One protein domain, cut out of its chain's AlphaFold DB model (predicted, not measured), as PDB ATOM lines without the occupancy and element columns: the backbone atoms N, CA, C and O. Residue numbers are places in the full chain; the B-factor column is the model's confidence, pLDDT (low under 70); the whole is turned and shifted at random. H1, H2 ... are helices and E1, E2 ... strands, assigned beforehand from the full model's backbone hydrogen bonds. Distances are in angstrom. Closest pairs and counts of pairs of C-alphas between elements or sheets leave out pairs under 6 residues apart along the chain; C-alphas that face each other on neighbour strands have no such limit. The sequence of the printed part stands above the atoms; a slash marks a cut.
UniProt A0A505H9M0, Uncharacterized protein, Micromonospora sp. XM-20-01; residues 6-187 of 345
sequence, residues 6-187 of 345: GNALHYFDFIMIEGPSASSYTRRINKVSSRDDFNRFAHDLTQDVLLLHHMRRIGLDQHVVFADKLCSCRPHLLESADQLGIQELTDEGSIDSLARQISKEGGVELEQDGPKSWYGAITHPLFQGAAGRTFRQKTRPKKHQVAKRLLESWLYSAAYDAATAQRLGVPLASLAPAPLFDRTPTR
ATOM      1  N   GLY A   6     -12.982  -6.350 -43.375       73.00
ATOM      2  CA  GLY A   6     -12.897  -5.197 -44.258       73.00
ATOM      3  C   GLY A   6     -13.616  -3.970 -43.696       73.00
ATOM      4  O   GLY A   6     -13.077  -2.867 -43.756       73.00
ATOM      5  N   ASN A   7     -14.751  -4.190 -43.027       73.56
ATOM      6  CA  ASN A   7     -15.551  -3.162 -42.360       73.56
ATOM      7  C   ASN A   7     -14.871  -2.480 -41.161       73.56
ATOM      8  O   ASN A   7     -15.348  -1.448 -40.719       73.56
ATOM      9  N   ALA A   8     -13.790  -3.038 -40.615       82.62
ATOM     10  CA  ALA A   8     -13.011  -2.401 -39.551       82.62
ATOM     11  C   ALA A   8     -11.639  -1.943 -40.067       82.62
ATOM     12  O   ALA A   8     -11.182  -0.839 -39.778       82.62
ATOM     13  N   LEU A   9     -10.994  -2.768 -40.894       87.38
ATOM     14  CA  LEU A   9      -9.641  -2.533 -41.404       87.38
ATOM     15  C   LEU A   9      -9.556  -1.421 -42.455       87.38
ATOM     16  O   LEU A   9      -8.454  -1.032 -42.836       87.38
ATOM     17  N   HIS A  10     -10.685  -0.888 -42.926       86.50
ATOM     18  CA  HIS A  10     -10.680   0.327 -43.742       86.50
ATOM     19  C   HIS A  10     -10.400   1.595 -42.933       86.50
ATOM     20  O   HIS A  10     -10.148   2.638 -43.529       86.50
ATOM     21  N   TYR A  11     -10.484   1.535 -41.606       88.94
ATOM     22  CA  TYR A  11     -10.285   2.682 -40.724       88.94
ATOM     23  C   TYR A  11      -9.256   2.391 -39.624       88.94
ATOM     24  O   TYR A  11      -8.410   3.242 -39.330       88.94
ATOM     25  N   PHE A  12      -9.259   1.182 -39.058       89.62
ATOM     26  CA  PHE A  12      -8.327   0.768 -38.011       89.62
ATOM     27  C   PHE A  12      -7.122  -0.007 -38.550       89.62
ATOM     28  O   PHE A  12      -7.206  -0.778 -39.509       89.62
ATOM     29  N   ASP A  13      -5.984   0.164 -37.878       88.94
ATOM     30  CA  ASP A  13      -4.782  -0.630 -38.150       88.94
ATOM     31  C   ASP A  13      -4.839  -2.006 -37.512       88.94
ATOM     32  O   ASP A  13      -4.358  -2.973 -38.103       88.94
ATOM     33  N   PHE A  14      -5.470  -2.083 -36.343       89.25
ATOM     34  CA  PHE A  14      -5.587  -3.298 -35.564       89.25
ATOM     35  C   PHE A  14      -7.029  -3.508 -35.131       89.25
ATOM     36  O   PHE A  14      -7.737  -2.562 -34.789       89.25
ATOM     37  N   ILE A  15      -7.435  -4.769 -35.106       86.94
ATOM     38  CA  ILE A  15      -8.670  -5.223 -34.487       86.94
ATOM     39  C   ILE A  15      -8.326  -6.138 -33.320       86.94
ATOM     40  O   ILE A  15      -7.427  -6.979 -33.399       86.94
ATOM     41  N   MET A  16      -9.050  -5.968 -32.223       84.44
ATOM     42  CA  MET A  16      -8.943  -6.849 -31.073       84.44
ATOM     43  C   MET A  16     -10.059  -7.885 -31.140       84.44
ATOM     44  O   MET A  16     -11.229  -7.525 -31.255       84.44
ATOM     45  N   ILE A  17      -9.704  -9.166 -31.065       83.94
ATOM     46  CA  ILE A  17     -10.676 -10.262 -31.018       83.94
ATOM     47  C   ILE A  17     -10.301 -11.265 -29.929       83.94
ATOM     48  O   ILE A  17      -9.140 -11.394 -29.547       83.94
ATOM     49  N   GLU A  18     -11.293 -12.001 -29.435       82.00
ATOM     50  CA  GLU A  18     -11.009 -13.206 -28.657       82.00
ATOM     51  C   GLU A  18     -10.457 -14.281 -29.589       82.00
ATOM     52  O   GLU A  18     -10.909 -14.424 -30.728       82.00
ATOM     53  N   GLY A  19      -9.487 -15.049 -29.110       83.81
ATOM     54  CA  GLY A  19      -8.929 -16.127 -29.902       83.81
ATOM     55  C   GLY A  19      -7.996 -17.037 -29.113       83.81
ATOM     56  O   GLY A  19      -8.087 -17.111 -27.885       83.81
ATOM     57  N   PRO A  20      -7.110 -17.755 -29.822       87.31
ATOM     58  CA  PRO A  20      -6.178 -18.699 -29.225       87.31
ATOM     59  C   PRO A  20      -5.359 -18.068 -28.096       87.31
ATOM     60  O   PRO A  20      -4.655 -17.081 -28.299       87.31
ATOM     61  N   SER A  21      -5.409 -18.676 -26.910       85.50
ATOM     62  CA  SER A  21      -4.740 -18.170 -25.711       85.50
ATOM     63  C   SER A  21      -3.998 -19.286 -24.989       85.50
ATOM     64  O   SER A  21      -4.572 -20.331 -24.662       85.50
ATOM     65  N   ALA A  22      -2.712 -19.054 -24.712       85.31
ATOM     66  CA  ALA A  22      -1.865 -20.010 -24.005       85.31
ATOM     67  C   ALA A  22      -2.433 -20.339 -22.615       85.31
ATOM     68  O   ALA A  22      -2.520 -21.510 -22.248       85.31
ATOM     69  N   SER A  23      -2.906 -19.322 -21.883       84.25
ATOM     70  CA  SER A  23      -3.511 -19.485 -20.556       84.25
ATOM     71  C   SER A  23      -4.760 -20.377 -20.625       84.25
ATOM     72  O   SER A  23      -4.955 -21.275 -19.795       84.25
ATOM     73  N   SER A  24      -5.576 -20.189 -21.668       84.38
ATOM     74  CA  SER A  24      -6.770 -20.987 -21.917       84.38
ATOM     75  C   SER A  24      -6.422 -22.438 -22.239       84.38
ATOM     76  O   SER A  24      -7.003 -23.345 -21.637       84.38
ATOM     77  N   TYR A  25      -5.433 -22.686 -23.102       89.88
ATOM     78  CA  TYR A  25      -4.995 -24.047 -23.414       89.88
ATOM     79  C   TYR A  25      -4.417 -24.768 -22.205       89.88
ATOM     80  O   TYR A  25      -4.834 -25.893 -21.941       89.88
ATOM     81  N   THR A  26      -3.540 -24.125 -21.428       89.69
ATOM     82  CA  THR A  26      -2.979 -24.704 -20.199       89.69
ATOM     83  C   THR A  26      -4.086 -25.089 -19.219       89.69
ATOM     84  O   THR A  26      -4.112 -26.200 -18.691       89.69
ATOM     85  N   ARG A  27      -5.071 -24.210 -19.013       87.31
ATOM     86  CA  ARG A  27      -6.224 -24.507 -18.154       87.31
ATOM     87  C   ARG A  27      -7.070 -25.662 -18.689       87.31
ATOM     88  O   ARG A  27      -7.603 -26.431 -17.893       87.31
ATOM     89  N   ARG A  28      -7.246 -25.765 -20.008       87.81
ATOM     90  CA  ARG A  28      -8.058 -26.812 -20.644       87.81
ATOM     91  C   ARG A  28      -7.365 -28.170 -20.620       87.81
ATOM     92  O   ARG A  28      -8.011 -29.137 -20.234       87.81
ATOM     93  N   ILE A  29      -6.075 -28.241 -20.958       93.12
ATOM     94  CA  ILE A  29      -5.312 -29.499 -20.954       93.12
ATOM     95  C   ILE A  29      -5.192 -30.074 -19.539       93.12
ATOM     96  O   ILE A  29      -5.388 -31.268 -19.353       93.12
ATOM     97  N   ASN A  30      -5.016 -29.222 -18.522       92.94
ATOM     98  CA  ASN A  30      -4.968 -29.647 -17.117       92.94
ATOM     99  C   ASN A  30      -6.309 -30.189 -16.588       92.94
ATOM    100  O   ASN A  30      -6.341 -30.819 -15.536       92.94
ATOM    101  N   LYS A  31      -7.419 -29.931 -17.290       91.81
ATOM    102  CA  LYS A  31      -8.758 -30.446 -16.957       91.81
ATOM    103  C   LYS A  31      -9.134 -31.696 -17.754       91.81
ATOM    104  O   LYS A  31     -10.238 -32.205 -17.582       91.81
ATOM    105  N   VAL A  32      -8.263 -32.178 -18.641       93.56
ATOM    106  CA  VAL A  32      -8.528 -33.386 -19.423       93.56
ATOM    107  C   VAL A  32      -8.491 -34.594 -18.493       93.56
ATOM    108  O   VAL A  32      -7.440 -34.979 -17.992       93.56
ATOM    109  N   SER A  33      -9.659 -35.197 -18.283       94.94
ATOM    110  CA  SER A  33      -9.825 -36.383 -17.433       94.94
ATOM    111  C   SER A  33     -10.099 -37.669 -18.208       94.94
ATOM    112  O   SER A  33     -10.071 -38.756 -17.639       94.94
ATOM    113  N   SER A  34     -10.387 -37.566 -19.506       95.50
ATOM    114  CA  SER A  34     -10.779 -38.703 -20.337       95.50
ATOM    115  C   SER A  34     -10.263 -38.570 -21.769       95.50
ATOM    116  O   SER A  34      -9.901 -37.484 -22.230       95.50
ATOM    117  N   ARG A  35     -10.276 -39.685 -22.506       93.94
ATOM    118  CA  ARG A  35      -9.928 -39.704 -23.933       93.94
ATOM    119  C   ARG A  35     -10.859 -38.817 -24.765       93.94
ATOM    120  O   ARG A  35     -10.399 -38.162 -25.694       93.94
ATOM    121  N   ASP A  36     -12.138 -38.754 -24.411       92.00
ATOM    122  CA  ASP A  36     -13.112 -37.905 -25.103       92.00
ATOM    123  C   ASP A  36     -12.857 -36.415 -24.852       92.00
ATOM    124  O   ASP A  36     -13.017 -35.595 -25.758       92.00
ATOM    125  N   ASP A  37     -12.422 -36.048 -23.645       90.44
ATOM    126  CA  ASP A  37     -12.018 -34.672 -23.338       90.44
ATOM    127  C   ASP A  37     -10.749 -34.290 -24.098       90.44
ATOM    128  O   ASP A  37     -10.678 -33.198 -24.662       90.44
ATOM    129  N   PHE A  38      -9.786 -35.213 -24.184       94.31
ATOM    130  CA  PHE A  38      -8.574 -35.017 -24.973       94.31
ATOM    131  C   PHE A  38      -8.893 -34.832 -26.459       94.31
ATOM    132  O   PHE A  38      -8.398 -33.894 -27.077       94.31
ATOM    133  N   ASN A  39      -9.758 -35.676 -27.030       92.31
ATOM    134  CA  ASN A  39     -10.162 -35.575 -28.433       92.31
ATOM    135  C   ASN A  39     -10.855 -34.238 -28.734       92.31
ATOM    136  O   ASN A  39     -10.587 -33.630 -29.768       92.31
ATOM    137  N   ARG A  40     -11.714 -33.751 -27.824       87.31
ATOM    138  CA  ARG A  40     -12.347 -32.426 -27.944       87.31
ATOM    139  C   ARG A  40     -11.324 -31.297 -27.869       87.31
ATOM    140  O   ARG A  40     -11.340 -30.407 -28.710       87.31
ATOM    141  N   PHE A  41     -10.406 -31.360 -26.908       91.94
ATOM    142  CA  PHE A  41      -9.305 -30.402 -26.811       91.94
ATOM    143  C   PHE A  41      -8.446 -30.382 -28.084       91.94
ATOM    144  O   PHE A  41      -8.181 -29.311 -28.621       91.94
ATOM    145  N   ALA A  42      -8.050 -31.553 -28.590       93.00
ATOM    146  CA  ALA A  42      -7.234 -31.683 -29.793       93.00
ATOM    147  C   ALA A  42      -7.958 -31.165 -31.044       93.00
ATOM    148  O   ALA A  42      -7.336 -30.521 -31.889       93.00
ATOM    149  N   HIS A  43      -9.267 -31.411 -31.156       90.44
ATOM    150  CA  HIS A  43     -10.083 -30.865 -32.237       90.44
ATOM    151  C   HIS A  43     -10.075 -29.334 -32.220       90.44
ATOM    152  O   HIS A  43      -9.735 -28.729 -33.234       90.44
ATOM    153  N   ASP A  44     -10.374 -28.721 -31.073       88.38
ATOM    154  CA  ASP A  44     -10.429 -27.262 -30.947       88.38
ATOM    155  C   ASP A  44      -9.057 -26.630 -31.214       88.38
ATOM    156  O   ASP A  44      -8.950 -25.713 -32.024       88.38
ATOM    157  N   LEU A  45      -7.984 -27.200 -30.648       92.19
ATOM    158  CA  LEU A  45      -6.611 -26.766 -30.926       92.19
ATOM    159  C   LEU A  45      -6.277 -26.847 -32.424       92.19
ATOM    160  O   LEU A  45      -5.614 -25.968 -32.967       92.19
ATOM    161  N   THR A  46      -6.740 -27.895 -33.109       93.25
ATOM    162  CA  THR A  46      -6.533 -28.041 -34.557       93.25
ATOM    163  C   THR A  46      -7.271 -26.955 -35.338       93.25
ATOM    164  O   THR A  46      -6.702 -26.397 -36.275       93.25
ATOM    165  N   GLN A  47      -8.510 -26.624 -34.956       90.69
ATOM    166  CA  GLN A  47      -9.253 -25.521 -35.579       90.69
ATOM    167  C   GLN A  47      -8.536 -24.184 -35.388       90.69
ATOM    168  O   GLN A  47      -8.393 -23.420 -36.343       90.69
ATOM    169  N   ASP A  48      -8.000 -23.943 -34.194       91.56
ATOM    170  CA  ASP A  48      -7.247 -22.732 -33.888       91.56
ATOM    171  C   ASP A  48      -5.941 -22.645 -34.698       91.56
ATOM    172  O   ASP A  48      -5.615 -21.591 -35.246       91.56
ATOM    173  N   VAL A  49      -5.216 -23.755 -34.879       92.94
ATOM    174  CA  VAL A  49      -4.034 -23.804 -35.761       92.94
ATOM    175  C   VAL A  49      -4.405 -23.490 -37.214       92.94
ATOM    176  O   VAL A  49      -3.698 -22.726 -37.878       92.94
ATOM    177  N   LEU A  50      -5.515 -24.042 -37.715       92.56
ATOM    178  CA  LEU A  50      -6.003 -23.761 -39.069       92.56
ATOM    179  C   LEU A  50      -6.388 -22.287 -39.241       92.56
ATOM    180  O   LEU A  50      -6.056 -21.691 -40.270       92.56
ATOM    181  N   LEU A  51      -7.034 -21.689 -38.235       90.12
ATOM    182  CA  LEU A  51      -7.358 -20.265 -38.206       90.12
ATOM    183  C   LEU A  51      -6.086 -19.411 -38.272       90.12
ATOM    184  O   LEU A  51      -5.958 -18.586 -39.175       90.12
ATOM    185  N   LEU A  52      -5.121 -19.644 -37.379       91.94
ATOM    186  CA  LEU A  52      -3.861 -18.891 -37.334       91.94
ATOM    187  C   LEU A  52      -3.074 -19.011 -38.645       91.94
ATOM    188  O   LEU A  52      -2.544 -18.022 -39.157       91.94
ATOM    189  N   HIS A  53      -3.031 -20.211 -39.228       94.19
ATOM    190  CA  HIS A  53      -2.395 -20.426 -40.523       94.19
ATOM    191  C   HIS A  53      -3.114 -19.662 -41.643       94.19
ATOM    192  O   HIS A  53      -2.468 -19.032 -42.485       94.19
ATOM    193  N   HIS A  54      -4.451 -19.669 -41.642       91.38
ATOM    194  CA  HIS A  54      -5.243 -18.900 -42.594       91.38
ATOM    195  C   HIS A  54      -4.993 -17.395 -42.464       91.38
ATOM    196  O   HIS A  54      -4.766 -16.746 -43.486       91.38
ATOM    197  N   MET A  55      -4.987 -16.860 -41.239       91.88
ATOM    198  CA  MET A  55      -4.729 -15.442 -40.962       91.88
ATOM    199  C   MET A  55      -3.374 -15.005 -41.516       91.88
ATOM    200  O   MET A  55      -3.312 -14.036 -42.269       91.88
ATOM    201  N   ARG A  56      -2.316 -15.782 -41.253       93.69
ATOM    202  CA  ARG A  56      -0.978 -15.525 -41.805       93.69
ATOM    203  C   ARG A  56      -0.954 -15.553 -43.328       93.69
ATOM    204  O   ARG A  56      -0.353 -14.696 -43.965       93.69
ATOM    205  N   ARG A  57      -1.644 -16.517 -43.941       93.69
ATOM    206  CA  ARG A  57      -1.717 -16.646 -45.405       93.69
ATOM    207  C   ARG A  57      -2.372 -15.433 -46.076       93.69
ATOM    208  O   ARG A  57      -2.065 -15.148 -47.233       93.69
ATOM    209  N   ILE A  58      -3.298 -14.757 -45.396       90.88
ATOM    210  CA  ILE A  58      -3.977 -13.562 -45.918       90.88
ATOM    211  C   ILE A  58      -3.376 -12.243 -45.403       90.88
ATOM    212  O   ILE A  58      -3.860 -11.188 -45.798       90.88
ATOM    213  N   GLY A  59      -2.340 -12.299 -44.554       91.06
ATOM    214  CA  GLY A  59      -1.695 -11.134 -43.932       91.06
ATOM    215  C   GLY A  59      -2.475 -10.506 -42.771       91.06
ATOM    216  O   GLY A  59      -2.116  -9.435 -42.295       91.06
ATOM    217  N   LEU A  60      -3.550 -11.147 -42.309       91.06
ATOM    218  CA  LEU A  60      -4.407 -10.632 -41.235       91.06
ATOM    219  C   LEU A  60      -3.737 -10.724 -39.854       91.06
ATOM    220  O   LEU A  60      -4.109  -9.990 -38.944       91.06
ATOM    221  N   ASP A  61      -2.735 -11.588 -39.691       91.06
ATOM    222  CA  ASP A  61      -1.977 -11.736 -38.443       91.06
ATOM    223  C   ASP A  61      -1.214 -10.466 -38.035       91.06
ATOM    224  O   ASP A  61      -0.922 -10.287 -36.858       91.06
ATOM    225  N   GLN A  62      -0.954  -9.556 -38.976       90.94
ATOM    226  CA  GLN A  62      -0.345  -8.248 -38.710       90.94
ATOM    227  C   GLN A  62      -1.343  -7.206 -38.190       90.94
ATOM    228  O   GLN A  62      -0.932  -6.161 -37.698       90.94
ATOM    229  N   HIS A  63      -2.645  -7.481 -38.297       90.31
ATOM    230  CA  HIS A  63      -3.723  -6.542 -37.982       90.31
ATOM    231  C   HIS A  63      -4.637  -7.040 -36.861       90.31
ATOM    232  O   HIS A  63      -5.642  -6.404 -36.557       90.31
ATOM    233  N   VAL A  64      -4.329  -8.184 -36.250       89.00
ATOM    234  CA  VAL A  64      -5.156  -8.785 -35.204       89.00
ATOM    235  C   VAL A  64      -4.370  -8.907 -33.915       89.00
ATOM    236  O   VAL A  64      -3.283  -9.480 -33.883       89.00
ATOM    237  N   VAL A  65      -4.978  -8.431 -32.834       86.94
ATOM    238  CA  VAL A  65      -4.515  -8.661 -31.470       86.94
ATOM    239  C   VAL A  65      -5.501  -9.597 -30.784       86.94
ATOM    240  O   VAL A  65      -6.690  -9.292 -30.678       86.94
ATOM    241  N   PHE A  66      -5.010 -10.740 -30.307       86.44
ATOM    242  CA  PHE A  66      -5.811 -11.610 -29.454       86.44
ATOM    243  C   PHE A  66      -5.820 -11.078 -28.027       86.44
ATOM    244  O   PHE A  66      -4.762 -10.818 -27.453       86.44
ATOM    245  N   ALA A  67      -7.014 -10.948 -27.455       77.50
ATOM    246  CA  ALA A  67      -7.198 -10.582 -26.061       77.50
ATOM    247  C   ALA A  67      -8.028 -11.639 -25.334       77.50
ATOM    248  O   ALA A  67      -9.016 -12.153 -25.865       77.50
ATOM    249  N   ASP A  68      -7.632 -11.938 -24.098       73.31
ATOM    250  CA  ASP A  68      -8.463 -12.712 -23.185       73.31
ATOM    251  C   ASP A  68      -9.658 -11.833 -22.779       73.31
ATOM    252  O   ASP A  68      -9.487 -10.779 -22.161       73.31
ATOM    253  N   LYS A  69     -10.874 -12.253 -23.139       71.50
ATOM    254  CA  LYS A  69     -12.100 -11.580 -22.697       71.50
ATOM    255  C   LYS A  69     -12.430 -11.921 -21.243       71.50
ATOM    256  O   LYS A  69     -11.937 -12.897 -20.670       71.50
ATOM    257  N   LEU A  70     -13.289 -11.098 -20.643       67.25
ATOM    258  CA  LEU A  70     -13.825 -11.324 -19.301       67.25
ATOM    259  C   LEU A  70     -14.562 -12.672 -19.210       67.25
ATOM    260  O   LEU A  70     -15.045 -13.219 -20.200       67.25
ATOM    261  N   CYS A  71     -14.639 -13.231 -18.000       70.12
ATOM    262  CA  CYS A  71     -15.297 -14.516 -17.773       70.12
ATOM    263  C   CYS A  71     -16.795 -14.436 -18.109       70.12
ATOM    264  O   CYS A  71     -17.514 -13.617 -17.545       70.12
ATOM    265  N   SER A  72     -17.283 -15.350 -18.951       65.81
ATOM    266  CA  SER A  72     -18.648 -15.315 -19.485       65.81
ATOM    267  C   SER A  72     -19.747 -15.890 -18.567       65.81
ATOM    268  O   SER A  72     -20.763 -16.402 -19.045       65.81
ATOM    269  N   CYS A  73     -19.599 -15.813 -17.238       74.62
ATOM    270  CA  CYS A  73     -20.590 -16.362 -16.300       74.62
ATOM    271  C   CYS A  73     -21.672 -15.350 -15.874       74.62
ATOM    272  O   CYS A  73     -21.438 -14.149 -15.820       74.62
ATOM    273  N   ARG A  74     -22.869 -15.851 -15.515       79.00
ATOM    274  CA  ARG A  74     -24.053 -15.029 -15.191       79.00
ATOM    275  C   ARG A  74     -23.779 -13.870 -14.211       79.00
ATOM    276  O   ARG A  74     -24.264 -12.784 -14.502       79.00
ATOM    277  N   PRO A  75     -23.015 -14.034 -13.112       82.62
ATOM    278  CA  PRO A  75     -22.665 -12.908 -12.244       82.62
ATOM    279  C   PRO A  75     -21.934 -11.770 -12.972       82.62
ATOM    280  O   PRO A  75     -22.330 -10.619 -12.827       82.62
ATOM    281  N   HIS A  76     -20.939 -12.083 -13.809       80.44
ATOM    282  CA  HIS A  76     -20.222 -11.069 -14.587       80.44
ATOM    283  C   HIS A  76     -21.088 -10.471 -15.705       80.44
ATOM    284  O   HIS A  76     -20.874  -9.316 -16.061       80.44
ATOM    285  N   LEU A  77     -22.077 -11.207 -16.244       80.12
ATOM    286  CA  LEU A  77     -23.070 -10.600 -17.139       80.12
ATOM    287  C   LEU A  77     -23.841  -9.509 -16.401       80.12
ATOM    288  O   LEU A  77     -23.992  -8.427 -16.944       80.12
ATOM    289  N   LEU A  78     -24.362  -9.807 -15.209       83.69
ATOM    290  CA  LEU A  78     -25.171  -8.849 -14.454       83.69
ATOM    291  C   LEU A  78     -24.353  -7.603 -14.099       83.69
ATOM    292  O   LEU A  78     -24.847  -6.496 -14.262       83.69
ATOM    293  N   GLU A  79     -23.092  -7.783 -13.703       83.38
ATOM    294  CA  GLU A  79     -22.154  -6.678 -13.476       83.38
ATOM    295  C   GLU A  79     -21.905  -5.860 -14.755       83.38
ATOM    296  O   GLU A  79     -22.009  -4.637 -14.739       83.38
ATOM    297  N   SER A  80     -21.634  -6.528 -15.882       81.00
ATOM    298  CA  SER A  80     -21.434  -5.872 -17.183       81.00
ATOM    299  C   SER A  80     -22.687  -5.119 -17.631       81.00
ATOM    300  O   SER A  80     -22.603  -4.000 -18.120       81.00
ATOM    301  N   ALA A  81     -23.862  -5.720 -17.460       80.06
ATOM    302  CA  ALA A  81     -25.138  -5.121 -17.824       80.06
ATOM    303  C   ALA A  81     -25.468  -3.904 -16.960       80.06
ATOM    304  O   ALA A  81     -26.046  -2.947 -17.465       80.06
ATOM    305  N   ASP A  82     -25.072  -3.930 -15.688       82.38
ATOM    306  CA  ASP A  82     -25.203  -2.790 -14.789       82.38
ATOM    307  C   ASP A  82     -24.317  -1.618 -15.225       82.38
ATOM    308  O   ASP A  82     -24.801  -0.506 -15.419       82.38
ATOM    309  N   GLN A  83     -23.040  -1.897 -15.502       76.75
ATOM    310  CA  GLN A  83     -22.077  -0.908 -16.003       76.75
ATOM    311  C   GLN A  83     -22.487  -0.291 -17.345       76.75
ATOM    312  O   GLN A  83     -22.189   0.873 -17.617       76.75
ATOM    313  N   LEU A  84     -23.159  -1.078 -18.185       75.00
ATOM    314  CA  LEU A  84     -23.630  -0.658 -19.499       75.00
ATOM    315  C   LEU A  84     -25.021  -0.008 -19.468       75.00
ATOM    316  O   LEU A  84     -25.433   0.529 -20.490       75.00
ATOM    317  N   GLY A  85     -25.741  -0.044 -18.339       75.31
ATOM    318  CA  GLY A  85     -27.100   0.496 -18.233       75.31
ATOM    319  C   GLY A  85     -28.140  -0.270 -19.061       75.31
ATOM    320  O   GLY A  85     -29.037   0.343 -19.626       75.31
ATOM    321  N   ILE A  86     -27.977  -1.592 -19.186       75.38
ATOM    322  CA  ILE A  86     -28.848  -2.494 -19.963       75.38
ATOM    323  C   ILE A  86     -29.457  -3.593 -19.083       75.38
ATOM    324  O   ILE A  86     -29.707  -4.716 -19.538       75.38
ATOM    325  N   GLN A  87     -29.639  -3.319 -17.792       79.75
ATOM    326  CA  GLN A  87     -30.096  -4.309 -16.816       79.75
ATOM    327  C   GLN A  87     -31.441  -4.915 -17.237       79.75
ATOM    328  O   GLN A  87     -31.639  -6.125 -17.075       79.75
ATOM    329  N   GLU A  88     -32.325  -4.126 -17.858       76.06
ATOM    330  CA  GLU A  88     -33.614  -4.593 -18.374       76.06
ATOM    331  C   GLU A  88     -33.483  -5.676 -19.452       76.06
ATOM    332  O   GLU A  88     -34.358  -6.533 -19.574       76.06
ATOM    333  N   LEU A  89     -32.374  -5.701 -20.199       72.81
ATOM    334  CA  LEU A  89     -32.138  -6.728 -21.213       72.81
ATOM    335  C   LEU A  89     -31.746  -8.069 -20.590       72.81
ATOM    336  O   LEU A  89     -31.883  -9.099 -21.243       72.81
ATOM    337  N   THR A  90     -31.295  -8.085 -19.331       76.31
ATOM    338  CA  THR A  90     -30.912  -9.318 -18.619       76.31
ATOM    339  C   THR A  90     -32.065  -9.991 -17.874       76.31
ATOM    340  O   THR A  90     -31.905 -11.118 -17.384       76.31
ATOM    341  N   ASP A  91     -33.225  -9.332 -17.812       82.62
ATOM    342  CA  ASP A  91     -34.432  -9.871 -17.200       82.62
ATOM    343  C   ASP A  91     -34.982 -11.063 -18.003       82.62
ATOM    344  O   ASP A  91     -35.244 -10.986 -19.207       82.62
ATOM    345  N   GLU A  92     -35.187 -12.192 -17.322       81.06
ATOM    346  CA  GLU A  92     -35.644 -13.419 -17.981       81.06
ATOM    347  C   GLU A  92     -37.057 -13.287 -18.562       81.06
ATOM    348  O   GLU A  92     -37.359 -13.929 -19.576       81.06
ATOM    349  N   GLY A  93     -37.917 -12.472 -17.939       84.94
ATOM    350  CA  GLY A  93     -39.275 -12.213 -18.415       84.94
ATOM    351  C   GLY A  93     -39.278 -11.433 -19.729       84.94
ATOM    352  O   GLY A  93     -39.984 -11.797 -20.673       84.94
ATOM    353  N   SER A  94     -38.430 -10.413 -19.815       81.88
ATOM    354  CA  SER A  94     -38.254  -9.561 -20.992       81.88
ATOM    355  C   SER A  94     -37.704 -10.347 -22.183       81.88
ATOM    356  O   SER A  94     -38.264 -10.279 -23.282       81.88
ATOM    357  N   ILE A  95     -36.689 -11.193 -21.959       84.38
ATOM    358  CA  ILE A  95     -36.153 -12.085 -22.999       84.38
ATOM    359  C   ILE A  95     -37.213 -13.099 -23.460       84.38
ATOM    360  O   ILE A  95     -37.351 -13.337 -24.661       84.38
ATOM    361  N   ASP A  96     -37.980 -13.703 -22.542       89.62
ATOM    362  CA  ASP A  96     -39.036 -14.662 -22.909       89.62
ATOM    363  C   ASP A  96     -40.149 -13.997 -23.732       89.62
ATOM    364  O   ASP A  96     -40.605 -14.560 -24.732       89.62
ATOM    365  N   SER A  97     -40.550 -12.780 -23.355       87.88
ATOM    366  CA  SER A  97     -41.535 -11.979 -24.087       87.88
ATOM    367  C   SER A  97     -41.061 -11.674 -25.512       87.88
ATOM    368  O   SER A  97     -41.763 -11.983 -26.482       87.88
ATOM    369  N   LEU A  98     -39.826 -11.181 -25.657       85.88
ATOM    370  CA  LEU A  98     -39.217 -10.894 -26.955       85.88
ATOM    371  C   LEU A  98     -39.086 -12.159 -27.818       85.88
ATOM    372  O   LEU A  98     -39.432 -12.157 -29.000       85.88
ATOM    373  N   ALA A  99     -38.666 -13.281 -27.227       89.62
ATOM    374  CA  ALA A  99     -38.561 -14.563 -27.918       89.62
ATOM    375  C   ALA A  99     -39.915 -15.060 -28.451       89.62
ATOM    376  O   ALA A  99     -39.995 -15.625 -29.550       89.62
ATOM    377  N   ARG A 100     -40.996 -14.859 -27.688       92.88
ATOM    378  CA  ARG A 100     -42.362 -15.174 -28.131       92.88
ATOM    379  C   ARG A 100     -42.807 -14.262 -29.262       92.88
ATOM    380  O   ARG A 100     -43.396 -14.772 -30.214       92.88
ATOM    381  N   GLN A 101     -42.516 -12.966 -29.173       89.62
ATOM    382  CA  GLN A 101     -42.839 -12.003 -30.221       89.62
ATOM    383  C   GLN A 101     -42.153 -12.377 -31.542       89.62
ATOM    384  O   GLN A 101     -42.846 -12.639 -32.523       89.62
ATOM    385  N   ILE A 102     -40.828 -12.547 -31.535       88.38
ATOM    386  CA  ILE A 102     -40.050 -12.952 -32.718       88.38
ATOM    387  C   ILE A 102     -40.578 -14.267 -33.300       88.38
ATOM    388  O   ILE A 102     -40.738 -14.421 -34.512       88.38
ATOM    389  N   SER A 103     -40.885 -15.238 -32.434       90.62
ATOM    390  CA  SER A 103     -41.455 -16.513 -32.866       90.62
ATOM    391  C   SER A 103     -42.837 -16.361 -33.510       90.62
ATOM    392  O   SER A 103     -43.161 -17.162 -34.388       90.62
ATOM    393  N   LYS A 104     -43.663 -15.412 -33.057       91.62
ATOM    394  CA  LYS A 104     -45.006 -15.138 -33.591       91.62
ATOM    395  C   LYS A 104     -44.934 -14.426 -34.941       91.62
ATOM    396  O   LYS A 104     -45.722 -14.738 -35.826       91.62
ATOM    397  N   GLU A 105     -43.961 -13.538 -35.106       90.38
ATOM    398  CA  GLU A 105     -43.670 -12.814 -36.351       90.38
ATOM    399  C   GLU A 105     -42.985 -13.697 -37.409       90.38
ATOM    400  O   GLU A 105     -42.745 -13.266 -38.532       90.38
ATOM    401  N   GLY A 106     -42.683 -14.955 -37.076       85.12
ATOM    402  CA  GLY A 106     -42.077 -15.909 -38.003       85.12
ATOM    403  C   GLY A 106     -40.560 -15.786 -38.136       85.12
ATOM    404  O   GLY A 106     -39.980 -16.539 -38.911       85.12
ATOM    405  N   GLY A 107     -39.902 -14.941 -37.336       87.81
ATOM    406  CA  GLY A 107     -38.458 -14.676 -37.385       87.81
ATOM    407  C   GLY A 107     -37.562 -15.791 -36.831       87.81
ATOM    408  O   GLY A 107     -36.482 -15.505 -36.319       87.81
ATOM    409  N   VAL A 108     -38.016 -17.049 -36.872       90.81
ATOM    410  CA  VAL A 108     -37.255 -18.228 -36.436       90.81
ATOM    411  C   VAL A 108     -37.402 -19.345 -37.457       90.81
ATOM    412  O   VAL A 108     -38.514 -19.843 -37.704       90.81
ATOM    413  N   GLU A 109     -36.265 -19.803 -37.961       92.00
ATOM    414  CA  GLU A 109     -36.151 -20.952 -38.847       92.00
ATOM    415  C   GLU A 109     -35.635 -22.171 -38.088       92.00
ATOM    416  O   GLU A 109     -34.835 -22.060 -37.158       92.00
ATOM    417  N   LEU A 110     -36.161 -23.340 -38.457       93.25
ATOM    418  CA  LEU A 110     -35.789 -24.630 -37.885       93.25
ATOM    419  C   LEU A 110     -35.675 -25.648 -39.007       93.25
ATOM    420  O   LEU A 110     -36.686 -25.955 -39.647       93.25
ATOM    421  N   GLU A 111     -34.491 -26.214 -39.154       93.44
ATOM    422  CA  GLU A 111     -34.168 -27.250 -40.123       93.44
ATOM    423  C   GLU A 111     -33.689 -28.505 -39.393       93.44
ATOM    424  O   GLU A 111     -33.060 -28.428 -38.335       93.44
ATOM    425  N   GLN A 112     -34.028 -29.682 -39.913       92.25
ATOM    426  CA  GLN A 112     -33.527 -30.924 -39.345       92.25
ATOM    427  C   GLN A 112     -32.106 -31.174 -39.858       92.25
ATOM    428  O   GLN A 112     -31.900 -31.419 -41.038       92.25
ATOM    429  N   ASP A 113     -31.145 -31.174 -38.941       88.44
ATOM    430  CA  ASP A 113     -29.701 -31.275 -39.204       88.44
ATOM    431  C   ASP A 113     -29.185 -32.699 -38.897       88.44
ATOM    432  O   ASP A 113     -28.060 -32.924 -38.454       88.44
ATOM    433  N   GLY A 114     -30.076 -33.696 -38.986       86.38
ATOM    434  CA  GLY A 114     -29.787 -35.111 -38.734       86.38
ATOM    435  C   GLY A 114     -30.805 -35.850 -37.845       86.38
ATOM    436  O   GLY A 114     -31.832 -35.302 -37.431       86.38
ATOM    437  N   PRO A 115     -30.550 -37.137 -37.524       82.81
ATOM    438  CA  PRO A 115     -31.536 -38.024 -36.887       82.81
ATOM    439  C   PRO A 115     -31.992 -37.590 -35.485       82.81
ATOM    440  O   PRO A 115     -33.028 -38.045 -34.998       82.81
ATOM    441  N   LYS A 116     -31.203 -36.750 -34.805       90.75
ATOM    442  CA  LYS A 116     -31.468 -36.223 -33.454       90.75
ATOM    443  C   LYS A 116     -30.915 -34.803 -33.300       90.75
ATOM    444  O   LYS A 116     -30.405 -34.442 -32.238       90.75
ATOM    445  N   SER A 117     -30.956 -34.030 -34.375       92.69
ATOM    446  CA  SER A 117     -30.373 -32.696 -34.445       92.69
ATOM    447  C   SER A 117     -31.288 -31.775 -35.232       92.69
ATOM    448  O   SER A 117     -31.818 -32.138 -36.278       92.69
ATOM    449  N   TRP A 118     -31.472 -30.574 -34.701       94.06
ATOM    450  CA  TRP A 118     -32.203 -29.496 -35.348       94.06
ATOM    451  C   TRP A 118     -31.313 -28.268 -35.375       94.06
ATOM    452  O   TRP A 118     -30.856 -27.839 -34.320       94.06
ATOM    453  N   TYR A 119     -31.072 -27.703 -36.545       92.50
ATOM    454  CA  TYR A 119     -30.464 -26.392 -36.672       92.50
ATOM    455  C   TYR A 119     -31.549 -25.326 -36.519       92.50
ATOM    456  O   TYR A 119     -32.631 -25.441 -37.094       92.50
ATOM    457  N   GLY A 120     -31.290 -24.313 -35.695       92.06
ATOM    458  CA  GLY A 120     -32.198 -23.191 -35.502       92.06
ATOM    459  C   GLY A 120     -31.487 -21.859 -35.645       92.06
ATOM    460  O   GLY A 120     -30.383 -21.699 -35.125       92.06
ATOM    461  N   ALA A 121     -32.134 -20.905 -36.310       89.88
ATOM    462  CA  ALA A 121     -31.603 -19.566 -36.550       89.88
ATOM    463  C   ALA A 121     -32.689 -18.496 -36.365       89.88
ATOM    464  O   ALA A 121     -33.876 -18.761 -36.577       89.88
ATOM    465  N   ILE A 122     -32.277 -17.291 -35.963       86.75
ATOM    466  CA  ILE A 122     -33.144 -16.108 -35.955       86.75
ATOM    467  C   ILE A 122     -33.005 -15.423 -37.315       86.75
ATOM    468  O   ILE A 122     -31.903 -15.076 -37.723       86.75
ATOM    469  N   THR A 123     -34.125 -15.214 -37.998       85.25
ATOM    470  CA  THR A 123     -34.202 -14.498 -39.285       85.25
ATOM    471  C   THR A 123     -34.890 -13.142 -39.163       85.25
ATOM    472  O   THR A 123     -35.128 -12.454 -40.152       85.25
ATOM    473  N   HIS A 124     -35.218 -12.740 -37.935       81.75
ATOM    474  CA  HIS A 124     -35.870 -11.472 -37.658       81.75
ATOM    475  C   HIS A 124     -34.975 -10.272 -38.037       81.75
ATOM    476  O   HIS A 124     -33.792 -10.284 -37.690       81.75
ATOM    477  N   PRO A 125     -35.518  -9.201 -38.657       74.75
ATOM    478  CA  PRO A 125     -34.737  -8.033 -39.080       74.75
ATOM    479  C   PRO A 125     -33.902  -7.366 -37.978       74.75
ATOM    480  O   PRO A 125     -32.829  -6.848 -38.257       74.75
ATOM    481  N   LEU A 126     -34.355  -7.415 -36.720       70.62
ATOM    482  CA  LEU A 126     -33.606  -6.868 -35.573       70.62
ATOM    483  C   LEU A 126     -32.333  -7.657 -35.215       70.62
ATOM    484  O   LEU A 126     -31.526  -7.173 -34.432       70.62
ATOM    485  N   PHE A 127     -32.173  -8.867 -35.753       70.31
ATOM    486  CA  PHE A 127     -31.086  -9.794 -35.426       70.31
ATOM    487  C   PHE A 127     -30.415 -10.340 -36.694       70.31
ATOM    488  O   PHE A 127     -29.961 -11.487 -36.723       70.31
ATOM    489  N   GLN A 128     -30.373  -9.537 -37.762       60.25
ATOM    490  CA  GLN A 128     -29.676  -9.911 -38.991       60.25
ATOM    491  C   GLN A 128     -28.210 -10.260 -38.694       60.25
ATOM    492  O   GLN A 128     -27.492  -9.504 -38.046       60.25
ATOM    493  N   GLY A 129     -27.769 -11.430 -39.160       56.94
ATOM    494  CA  GLY A 129     -26.404 -11.917 -38.937       56.94
ATOM    495  C   GLY A 129     -26.179 -12.658 -37.613       56.94
ATOM    496  O   GLY A 129     -25.058 -13.102 -37.369       56.94
ATOM    497  N   ALA A 130     -27.205 -12.852 -36.773       65.69
ATOM    498  CA  ALA A 130     -27.089 -13.714 -35.599       65.69
ATOM    499  C   ALA A 130     -26.827 -15.173 -36.018       65.69
ATOM    500  O   ALA A 130     -27.580 -15.763 -36.797       65.69
ATOM    501  N   ALA A 131     -25.758 -15.768 -35.488       66.25
ATOM    502  CA  ALA A 131     -25.416 -17.154 -35.781       66.25
ATOM    503  C   ALA A 131     -26.493 -18.115 -35.246       66.25
ATOM    504  O   ALA A 131     -26.953 -17.992 -34.107       66.25
ATOM    505  N   GLY A 132     -26.880 -19.092 -36.067       81.81
ATOM    506  CA  GLY A 132     -27.741 -20.185 -35.631       81.81
ATOM    507  C   GLY A 132     -26.995 -21.209 -34.775       81.81
ATOM    508  O   GLY A 132     -25.781 -21.145 -34.575       81.81
ATOM    509  N   ARG A 133     -27.734 -22.185 -34.248       87.88
ATOM    510  CA  ARG A 133     -27.199 -23.233 -33.373       87.88
ATOM    511  C   ARG A 133     -27.865 -24.576 -33.635       87.88
ATOM    512  O   ARG A 133     -29.077 -24.647 -33.819       87.88
ATOM    513  N   THR A 134     -27.086 -25.652 -33.536       89.06
ATOM    514  CA  THR A 134     -27.616 -27.021 -33.530       89.06
ATOM    515  C   THR A 134     -28.090 -27.433 -32.131       89.06
ATOM    516  O   THR A 134     -27.358 -27.363 -31.139       89.06
ATOM    517  N   PHE A 135     -29.322 -27.927 -32.057       89.69
ATOM    518  CA  PHE A 135     -29.997 -28.459 -30.879       89.69
ATOM    519  C   PHE A 135     -30.060 -29.984 -30.979       89.69
ATOM    520  O   PHE A 135     -30.719 -30.537 -31.861       89.69
ATOM    521  N   ARG A 136     -29.376 -30.685 -30.068       88.44
ATOM    522  CA  ARG A 136     -29.343 -32.155 -30.031       88.44
ATOM    523  C   ARG A 136     -30.591 -32.708 -29.343       88.44
ATOM    524  O   ARG A 136     -30.593 -32.927 -28.135       88.44
ATOM    525  N   GLN A 137     -31.654 -32.915 -30.110       89.94
ATOM    526  CA  GLN A 137     -32.907 -33.497 -29.637       89.94
ATOM    527  C   GLN A 137     -33.637 -34.254 -30.750       89.94
ATOM    528  O   GLN A 137     -33.541 -33.911 -31.925       89.94
ATOM    529  N   LYS A 138     -34.385 -35.298 -30.369       89.69
ATOM    530  CA  LYS A 138     -35.152 -36.128 -31.313       89.69
ATOM    531  C   LYS A 138     -36.358 -35.375 -31.885       89.69
ATOM    532  O   LYS A 138     -36.654 -35.486 -33.068       89.69
ATOM    533  N   THR A 139     -37.073 -34.638 -31.041       92.38
ATOM    534  CA  THR A 139     -38.295 -33.919 -31.418       92.38
ATOM    535  C   THR A 139     -37.979 -32.504 -31.879       92.38
ATOM    536  O   THR A 139     -37.035 -31.888 -31.387       92.38
ATOM    537  N   ARG A 140     -38.795 -31.970 -32.794       93.25
ATOM    538  CA  ARG A 140     -38.667 -30.584 -33.254       93.25
ATOM    539  C   ARG A 140     -38.810 -29.616 -32.069       93.25
ATOM    540  O   ARG A 140     -39.825 -29.687 -31.370       93.25
ATOM    541  N   PRO A 141     -37.834 -28.727 -31.816       93.88
ATOM    542  CA  PRO A 141     -37.930 -27.759 -30.730       93.88
ATOM    543  C   PRO A 141     -39.023 -26.718 -30.996       93.88
ATOM    544  O   PRO A 141     -39.375 -26.431 -32.142       93.88
ATOM    545  N   LYS A 142     -39.555 -26.115 -29.927       95.31
ATOM    546  CA  LYS A 142     -40.488 -24.990 -30.061       95.31
ATOM    547  C   LYS A 142     -39.716 -23.743 -30.499       95.31
ATOM    548  O   LYS A 142     -38.711 -23.399 -29.881       95.31
ATOM    549  N   LYS A 143     -40.224 -23.030 -31.511       93.12
ATOM    550  CA  LYS A 143     -39.581 -21.826 -32.071       93.12
ATOM    551  C   LYS A 143     -39.224 -20.774 -31.010       93.12
ATOM    552  O   LYS A 143     -38.084 -20.336 -30.979       93.12
ATOM    553  N   HIS A 144     -40.130 -20.447 -30.085       93.31
ATOM    554  CA  HIS A 144     -39.835 -19.480 -29.013       93.31
ATOM    555  C   HIS A 144     -38.715 -19.937 -28.062       93.31
ATOM    556  O   HIS A 144     -37.950 -19.110 -27.589       93.31
ATOM    557  N   GLN A 145     -38.571 -21.241 -27.793       93.06
ATOM    558  CA  GLN A 145     -37.487 -21.748 -26.938       93.06
ATOM    559  C   GLN A 145     -36.132 -21.635 -27.640       93.06
ATOM    560  O   GLN A 145     -35.121 -21.347 -27.002       93.06
ATOM    561  N   VAL A 146     -36.124 -21.847 -28.957       92.00
ATOM    562  CA  VAL A 146     -34.941 -21.646 -29.799       92.00
ATOM    563  C   VAL A 146     -34.582 -20.167 -29.854       92.00
ATOM    564  O   VAL A 146     -33.437 -19.834 -29.563       92.00
ATOM    565  N   ALA A 147     -35.555 -19.290 -30.121       90.50
ATOM    566  CA  ALA A 147     -35.360 -17.842 -30.084       90.50
ATOM    567  C   ALA A 147     -34.794 -17.391 -28.736       90.50
ATOM    568  O   ALA A 147     -33.755 -16.746 -28.720       90.50
ATOM    569  N   LYS A 148     -35.398 -17.807 -27.613       90.62
ATOM    570  CA  LYS A 148     -34.928 -17.461 -26.265       90.62
ATOM    571  C   LYS A 148     -33.461 -17.833 -26.068       90.62
ATOM    572  O   LYS A 148     -32.665 -16.977 -25.711       90.62
ATOM    573  N   ARG A 149     -33.075 -19.077 -26.369       89.12
ATOM    574  CA  ARG A 149     -31.677 -19.514 -26.206       89.12
ATOM    575  C   ARG A 149     -30.694 -18.779 -27.113       89.12
ATOM    576  O   ARG A 149     -29.550 -18.575 -26.713       89.12
ATOM    577  N   LEU A 150     -31.099 -18.457 -28.339       87.50
ATOM    578  CA  LEU A 150     -30.260 -17.713 -29.277       87.50
ATOM    579  C   LEU A 150     -30.106 -16.252 -28.832       87.50
ATOM    580  O   LEU A 150     -28.984 -15.762 -28.805       87.50
ATOM    581  N   LEU A 151     -31.195 -15.606 -28.401       84.56
ATOM    582  CA  LEU A 151     -31.186 -14.256 -27.832       84.56
ATOM    583  C   LEU A 151     -30.325 -14.174 -26.576       84.56
ATOM    584  O   LEU A 151     -29.500 -13.278 -26.475       84.56
ATOM    585  N   GLU A 152     -30.475 -15.122 -25.649       83.75
ATOM    586  CA  GLU A 152     -29.638 -15.205 -24.452       83.75
ATOM    587  C   GLU A 152     -28.165 -15.293 -24.846       83.75
ATOM    588  O   GLU A 152     -27.371 -14.458 -24.432       83.75
ATOM    589  N   SER A 153     -27.799 -16.271 -25.685       81.19
ATOM    590  CA  SER A 153     -26.412 -16.463 -26.123       81.19
ATOM    591  C   SER A 153     -25.835 -15.222 -26.797       81.19
ATOM    592  O   SER A 153     -24.668 -14.906 -26.593       81.19
ATOM    593  N   TRP A 154     -26.640 -14.544 -27.610       79.94
ATOM    594  CA  TRP A 154     -26.243 -13.324 -28.291       79.94
ATOM    595  C   TRP A 154     -26.073 -12.155 -27.318       79.94
ATOM    596  O   TRP A 154     -25.052 -11.478 -27.376       79.94
ATOM    597  N   LEU A 155     -27.015 -11.962 -26.388       78.25
ATOM    598  CA  LEU A 155     -26.959 -10.911 -25.375       78.25
ATOM    599  C   LEU A 155     -25.737 -11.090 -24.479       78.25
ATOM    600  O   LEU A 155     -25.044 -10.114 -24.215       78.25
ATOM    601  N   TYR A 156     -25.452 -12.329 -24.056       79.12
ATOM    602  CA  TYR A 156     -24.229 -12.649 -23.324       79.12
ATOM    603  C   TYR A 156     -23.013 -12.153 -24.106       79.12
ATOM    604  O   TYR A 156     -22.273 -11.316 -23.599       79.12
ATOM    605  N   SER A 157     -22.829 -12.611 -25.346       77.88
ATOM    606  CA  SER A 157     -21.672 -12.222 -26.158       77.88
ATOM    607  C   SER A 157     -21.576 -10.709 -26.365       77.88
ATOM    608  O   SER A 157     -20.510 -10.138 -26.172       77.88
ATOM    609  N   ALA A 158     -22.683 -10.049 -26.703       77.75
ATOM    610  CA  ALA A 158     -22.689  -8.622 -26.998       77.75
ATOM    611  C   ALA A 158     -22.433  -7.756 -25.752       77.75
ATOM    612  O   ALA A 158     -21.645  -6.815 -25.823       77.75
ATOM    613  N   ALA A 159     -23.018  -8.099 -24.600       78.44
ATOM    614  CA  ALA A 159     -22.744  -7.408 -23.340       78.44
ATOM    615  C   ALA A 159     -21.283  -7.597 -22.897       78.44
ATOM    616  O   ALA A 159     -20.654  -6.642 -22.445       78.44
ATOM    617  N   TYR A 160     -20.712  -8.796 -23.071       79.94
ATOM    618  CA  TYR A 160     -19.296  -9.030 -22.768       79.94
ATOM    619  C   TYR A 160     -18.361  -8.250 -23.687       79.94
ATOM    620  O   TYR A 160     -17.369  -7.694 -23.212       79.94
ATOM    621  N   ASP A 161     -18.668  -8.193 -24.981       78.69
ATOM    622  CA  ASP A 161     -17.874  -7.442 -25.950       78.69
ATOM    623  C   ASP A 161     -17.924  -5.942 -25.646       78.69
ATOM    624  O   ASP A 161     -16.878  -5.293 -25.593       78.69
ATOM    625  N   ALA A 162     -19.112  -5.412 -25.340       78.38
ATOM    626  CA  ALA A 162     -19.299  -4.018 -24.949       78.38
ATOM    627  C   ALA A 162     -18.573  -3.667 -23.641       78.38
ATOM    628  O   ALA A 162     -17.826  -2.688 -23.603       78.38
ATOM    629  N   ALA A 163     -18.708  -4.482 -22.592       77.44
ATOM    630  CA  ALA A 163     -18.033  -4.243 -21.317       77.44
ATOM    631  C   ALA A 163     -16.504  -4.356 -21.442       77.44
ATOM    632  O   ALA A 163     -15.761  -3.558 -20.869       77.44
ATOM    633  N   THR A 164     -16.014  -5.311 -22.239       78.44
ATOM    634  CA  THR A 164     -14.577  -5.444 -22.521       78.44
ATOM    635  C   THR A 164     -14.058  -4.217 -23.272       78.44
ATOM    636  O   THR A 164     -13.027  -3.666 -22.888       78.44
ATOM    637  N   ALA A 165     -14.781  -3.747 -24.293       79.06
ATOM    638  CA  ALA A 165     -14.422  -2.547 -25.045       79.06
ATOM    639  C   ALA A 165     -14.390  -1.297 -24.146       79.06
ATOM    640  O   ALA A 165     -13.404  -0.558 -24.152       79.06
ATOM    641  N   GLN A 166     -15.410  -1.116 -23.297       76.88
ATOM    642  CA  GLN A 166     -15.481  -0.017 -22.330       76.88
ATOM    643  C   GLN A 166     -14.300  -0.047 -21.351       76.88
ATOM    644  O   GLN A 166     -13.628   0.970 -21.179       76.88
ATOM    645  N   ARG A 167     -13.997  -1.214 -20.765       76.75
ATOM    646  CA  ARG A 167     -12.886  -1.398 -19.817       76.75
ATOM    647  C   ARG A 167     -11.519  -1.126 -20.442       76.75
ATOM    648  O   ARG A 167     -10.631  -0.615 -19.764       76.75
ATOM    649  N   LEU A 168     -11.335  -1.497 -21.706       77.12
ATOM    650  CA  LEU A 168     -10.089  -1.272 -22.440       77.12
ATOM    651  C   LEU A 168     -10.010   0.123 -23.072       77.12
ATOM    652  O   LEU A 168      -8.962   0.487 -23.597       77.12
ATOM    653  N   GLY A 169     -11.093   0.904 -23.026       75.56
ATOM    654  CA  GLY A 169     -11.146   2.230 -23.632       75.56
ATOM    655  C   GLY A 169     -11.108   2.209 -25.163       75.56
ATOM    656  O   GLY A 169     -10.728   3.208 -25.762       75.56
ATOM    657  N   VAL A 170     -11.500   1.102 -25.800       80.31
ATOM    658  CA  VAL A 170     -11.466   0.926 -27.265       80.31
ATOM    659  C   VAL A 170     -12.877   0.981 -27.863       80.31
ATOM    660  O   VAL A 170     -13.836   0.645 -27.166       80.31
ATOM    661  N   PRO A 171     -13.041   1.397 -29.132       81.56
ATOM    662  CA  PRO A 171     -14.345   1.398 -29.791       81.56
ATOM    663  C   PRO A 171     -14.834  -0.033 -30.056       81.56
ATOM    664  O   PRO A 171     -14.063  -0.912 -30.450       81.56
ATOM    665  N   LEU A 172     -16.136  -0.267 -29.881       78.50
ATOM    666  CA  LEU A 172     -16.755  -1.549 -30.208       78.50
ATOM    667  C   LEU A 172     -17.130  -1.591 -31.696       78.50
ATOM    668  O   LEU A 172     -18.101  -0.969 -32.122       78.50
ATOM    669  N   ALA A 173     -16.394  -2.377 -32.479       74.75
ATOM    670  CA  ALA A 173     -16.782  -2.710 -33.844       74.75
ATOM    671  C   ALA A 173     -17.669  -3.963 -33.841       74.75
ATOM    672  O   ALA A 173     -17.218  -5.047 -33.470       74.75
ATOM    673  N   SER A 174     -18.918  -3.839 -34.292       67.62
ATOM    674  CA  SER A 174     -19.782  -5.003 -34.507       67.62
ATOM    675  C   SER A 174     -19.790  -5.412 -35.976       67.62
ATOM    676  O   SER A 174     -20.049  -4.589 -36.852       67.62
ATOM    677  N   LEU A 175     -19.537  -6.694 -36.260       60.00
ATOM    678  CA  LEU A 175     -19.707  -7.276 -37.600       60.00
ATOM    679  C   LEU A 175     -21.164  -7.681 -37.887       60.00
ATOM    680  O   LEU A 175     -21.521  -7.889 -39.044       60.00
ATOM    681  N   ALA A 176     -21.994  -7.768 -36.846       56.50
ATOM    682  CA  ALA A 176     -23.425  -8.041 -36.916       56.50
ATOM    683  C   ALA A 176     -24.137  -6.985 -36.054       56.50
ATOM    684  O   ALA A 176     -24.259  -7.175 -34.838       56.50
ATOM    685  N   PRO A 177     -24.494  -5.824 -36.637       54.03
ATOM    686  CA  PRO A 177     -25.021  -4.702 -35.875       54.03
ATOM    687  C   PRO A 177     -26.243  -5.124 -35.068       54.03
ATOM    688  O   PRO A 177     -27.068  -5.934 -35.491       54.03
ATOM    689  N   ALA A 178     -26.312  -4.567 -33.871       53.19
ATOM    690  CA  ALA A 178     -27.246  -4.937 -32.839       53.19
ATOM    691  C   ALA A 178     -27.966  -3.665 -32.393       53.19
ATOM    692  O   ALA A 178     -27.542  -3.059 -31.409       53.19
ATOM    693  N   PRO A 179     -29.050  -3.253 -33.078       54.53
ATOM    694  CA  PRO A 179     -29.692  -1.956 -32.839       54.53
ATOM    695  C   PRO A 179     -30.152  -1.732 -31.390       54.53
ATOM    696  O   PRO A 179     -30.443  -0.611 -30.989       54.53
ATOM    697  N   LEU A 180     -30.243  -2.806 -30.599       55.53
ATOM    698  CA  LEU A 180     -30.556  -2.753 -29.174       55.53
ATOM    699  C   LEU A 180     -29.472  -2.047 -28.343       55.53
ATOM    700  O   LEU A 180     -29.829  -1.381 -27.380       55.53
ATOM    701  N   PHE A 181     -28.192  -2.141 -28.719       53.50
ATOM    702  CA  PHE A 181     -27.088  -1.497 -27.989       53.50
ATOM    703  C   PHE A 181     -26.775  -0.082 -28.481       53.50
ATOM    704  O   PHE A 181     -26.201   0.707 -27.731       53.50
ATOM    705  N   ASP A 182     -27.217   0.277 -29.692       54.53
ATOM    706  CA  ASP A 182     -27.061   1.630 -30.252       54.53
ATOM    707  C   ASP A 182     -27.840   2.696 -29.457       54.53
ATOM    708  O   ASP A 182     -27.634   3.894 -29.637       54.53
ATOM    709  N   ARG A 183     -28.746   2.263 -28.569       48.50
ATOM    710  CA  ARG A 183     -29.607   3.124 -27.747       48.50
ATOM    711  C   ARG A 183     -28.997   3.547 -26.415       48.50
ATOM    712  O   ARG A 183     -29.640   4.308 -25.700       48.50
ATOM    713  N   THR A 184     -27.801   3.075 -26.078       46.53
ATOM    714  CA  THR A 184     -27.185   3.329 -24.770       46.53
ATOM    715  C   THR A 184     -26.052   4.346 -24.904       46.53
ATOM    716  O   THR A 184     -24.950   3.980 -25.320       46.53
ATOM    717  N   PRO A 185     -26.283   5.631 -24.577       47.25
ATOM    718  CA  PRO A 185     -25.227   6.626 -24.520       47.25
ATOM    719  C   PRO A 185     -24.441   6.405 -23.224       47.25
ATOM    720  O   PRO A 185     -24.779   6.942 -22.176       47.25
ATOM    721  N   THR A 186     -23.413   5.560 -23.259       50.47
ATOM    722  CA  THR A 186     -22.573   5.288 -22.075       50.47
ATOM    723  C   THR A 186     -21.372   6.225 -21.952       50.47
ATOM    724  O   THR A 186     -20.653   6.168 -20.956       50.47
ATOM    725  N   ARG A 187     -21.135   7.108 -22.930       55.44
ATOM    726  CA  ARG A 187     -20.082   8.131 -22.864       55.44
ATOM    727  C   ARG A 187     -20.674   9.525 -23.037       55.44
ATOM    728  O   ARG A 187     -21.319   9.788 -24.045       55.44
TER     729      ARG A 187
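This is residues 6 to 187 of the 345 residues of an uncharacterized protein of Micromonospora sp. XM-20-01 (UniProt A0A505H9M0). The domain has two lobes, linked by residues 67 to 73: in the larger, the long helix H7 packs with residues 143 to 153 on one face of the small sheet E3 E4 E5, while H6 and H4 each cross H7; in the smaller, residues 6 to 66, the strands E1 and E2 pair with the helices H2 and H3 between them in the chain. A tail of residues 169 to 187 follows H7. The printed part has 182 residues, with seven named helices and five named strands in the order H1 E1 H2 H3 E2 H4 H5 H6 E3 E4 E5 H7; the class is mostly helix, as helices hold 90 and strands 19 of the 109 residues in named elements. The sheet E3 E4 E5 is antiparallel, E1 and E2 parallel; the whole is compact, with a radius of gyration of the C-alphas of 18.4 A and spans of 48 by 45 by 32 A.

Begin at H1, residues 6 to 9, which touches no helix. E1, residues 15 to 17, and E2, residues 64 to 66, are parallel at 31 degrees; look for N 65 and O 15 at 2.9 A. With H2, residues 22 to 29, and H3, residues 35 to 58, they form a strand-helix-strand unit, two parallel strands with helices between, its crossover right-handed. H2 and H3, a helical hairpin, only just touch, with 3 pairs of C-alphas within 8 A; the closest are those of Ile 29 and Phe 41, 7.1 A, at a shallow tilt of 26 degrees, opposite ways. Next come H4, residues 74 to 84, H5, residues 87 to 90, and H6, residues 92 to 104. H4 and H5 touch, the C-alphas of Ala 81 and Gln 87 being closest at 5.1 A. E3, residues 108 to 112, E4, residues 118 to 122, and E5, residues 133 to 135, form a meander, each strand the antiparallel neighbour of the one before; find N 111 and O 119 at 2.9 A, and N 135 and O 118 at 2.7 A. H7, residues 143 to 168, is on this sheet at a height of 5.6 A, making two layers, a sheet and a helix on one face. H7 touches H6 with residues 143 to 152 alone, closest at the C-alphas of Ala 99 and Lys 148, 4.9 A, at a steep tilt of 54 degrees. With residues 156 to 163 alone it touches H4, closest at the C-alphas of Ser 80 and Ala 163, 5.6 A, at a steep tilt of 61 degrees. H3 and H7 are apart. In H2, H3, H4, H6 and H7 every O i to N i+4 pair is within hydrogen-bond range; H1 and H5 are too short for one.

Find C-alpha 6 at (-12.897, -5.197, -44.258), where H1 begins. H3 runs 34.7 A from C-alpha 35 at (-9.928, -39.704, -23.933), H6 18.3 A, and E3 13.5 A. H7 runs 37.2 A to C-alpha 168 at (-10.089, -1.272, -22.440).

The C-alphas of Pro 115 and Arg 187 are the two farthest apart, 49.6 A. The printed part has no cut, and no link is long. Confidence is low, under 70, at residues 70, 72, 128 to 131 and 174 to 187.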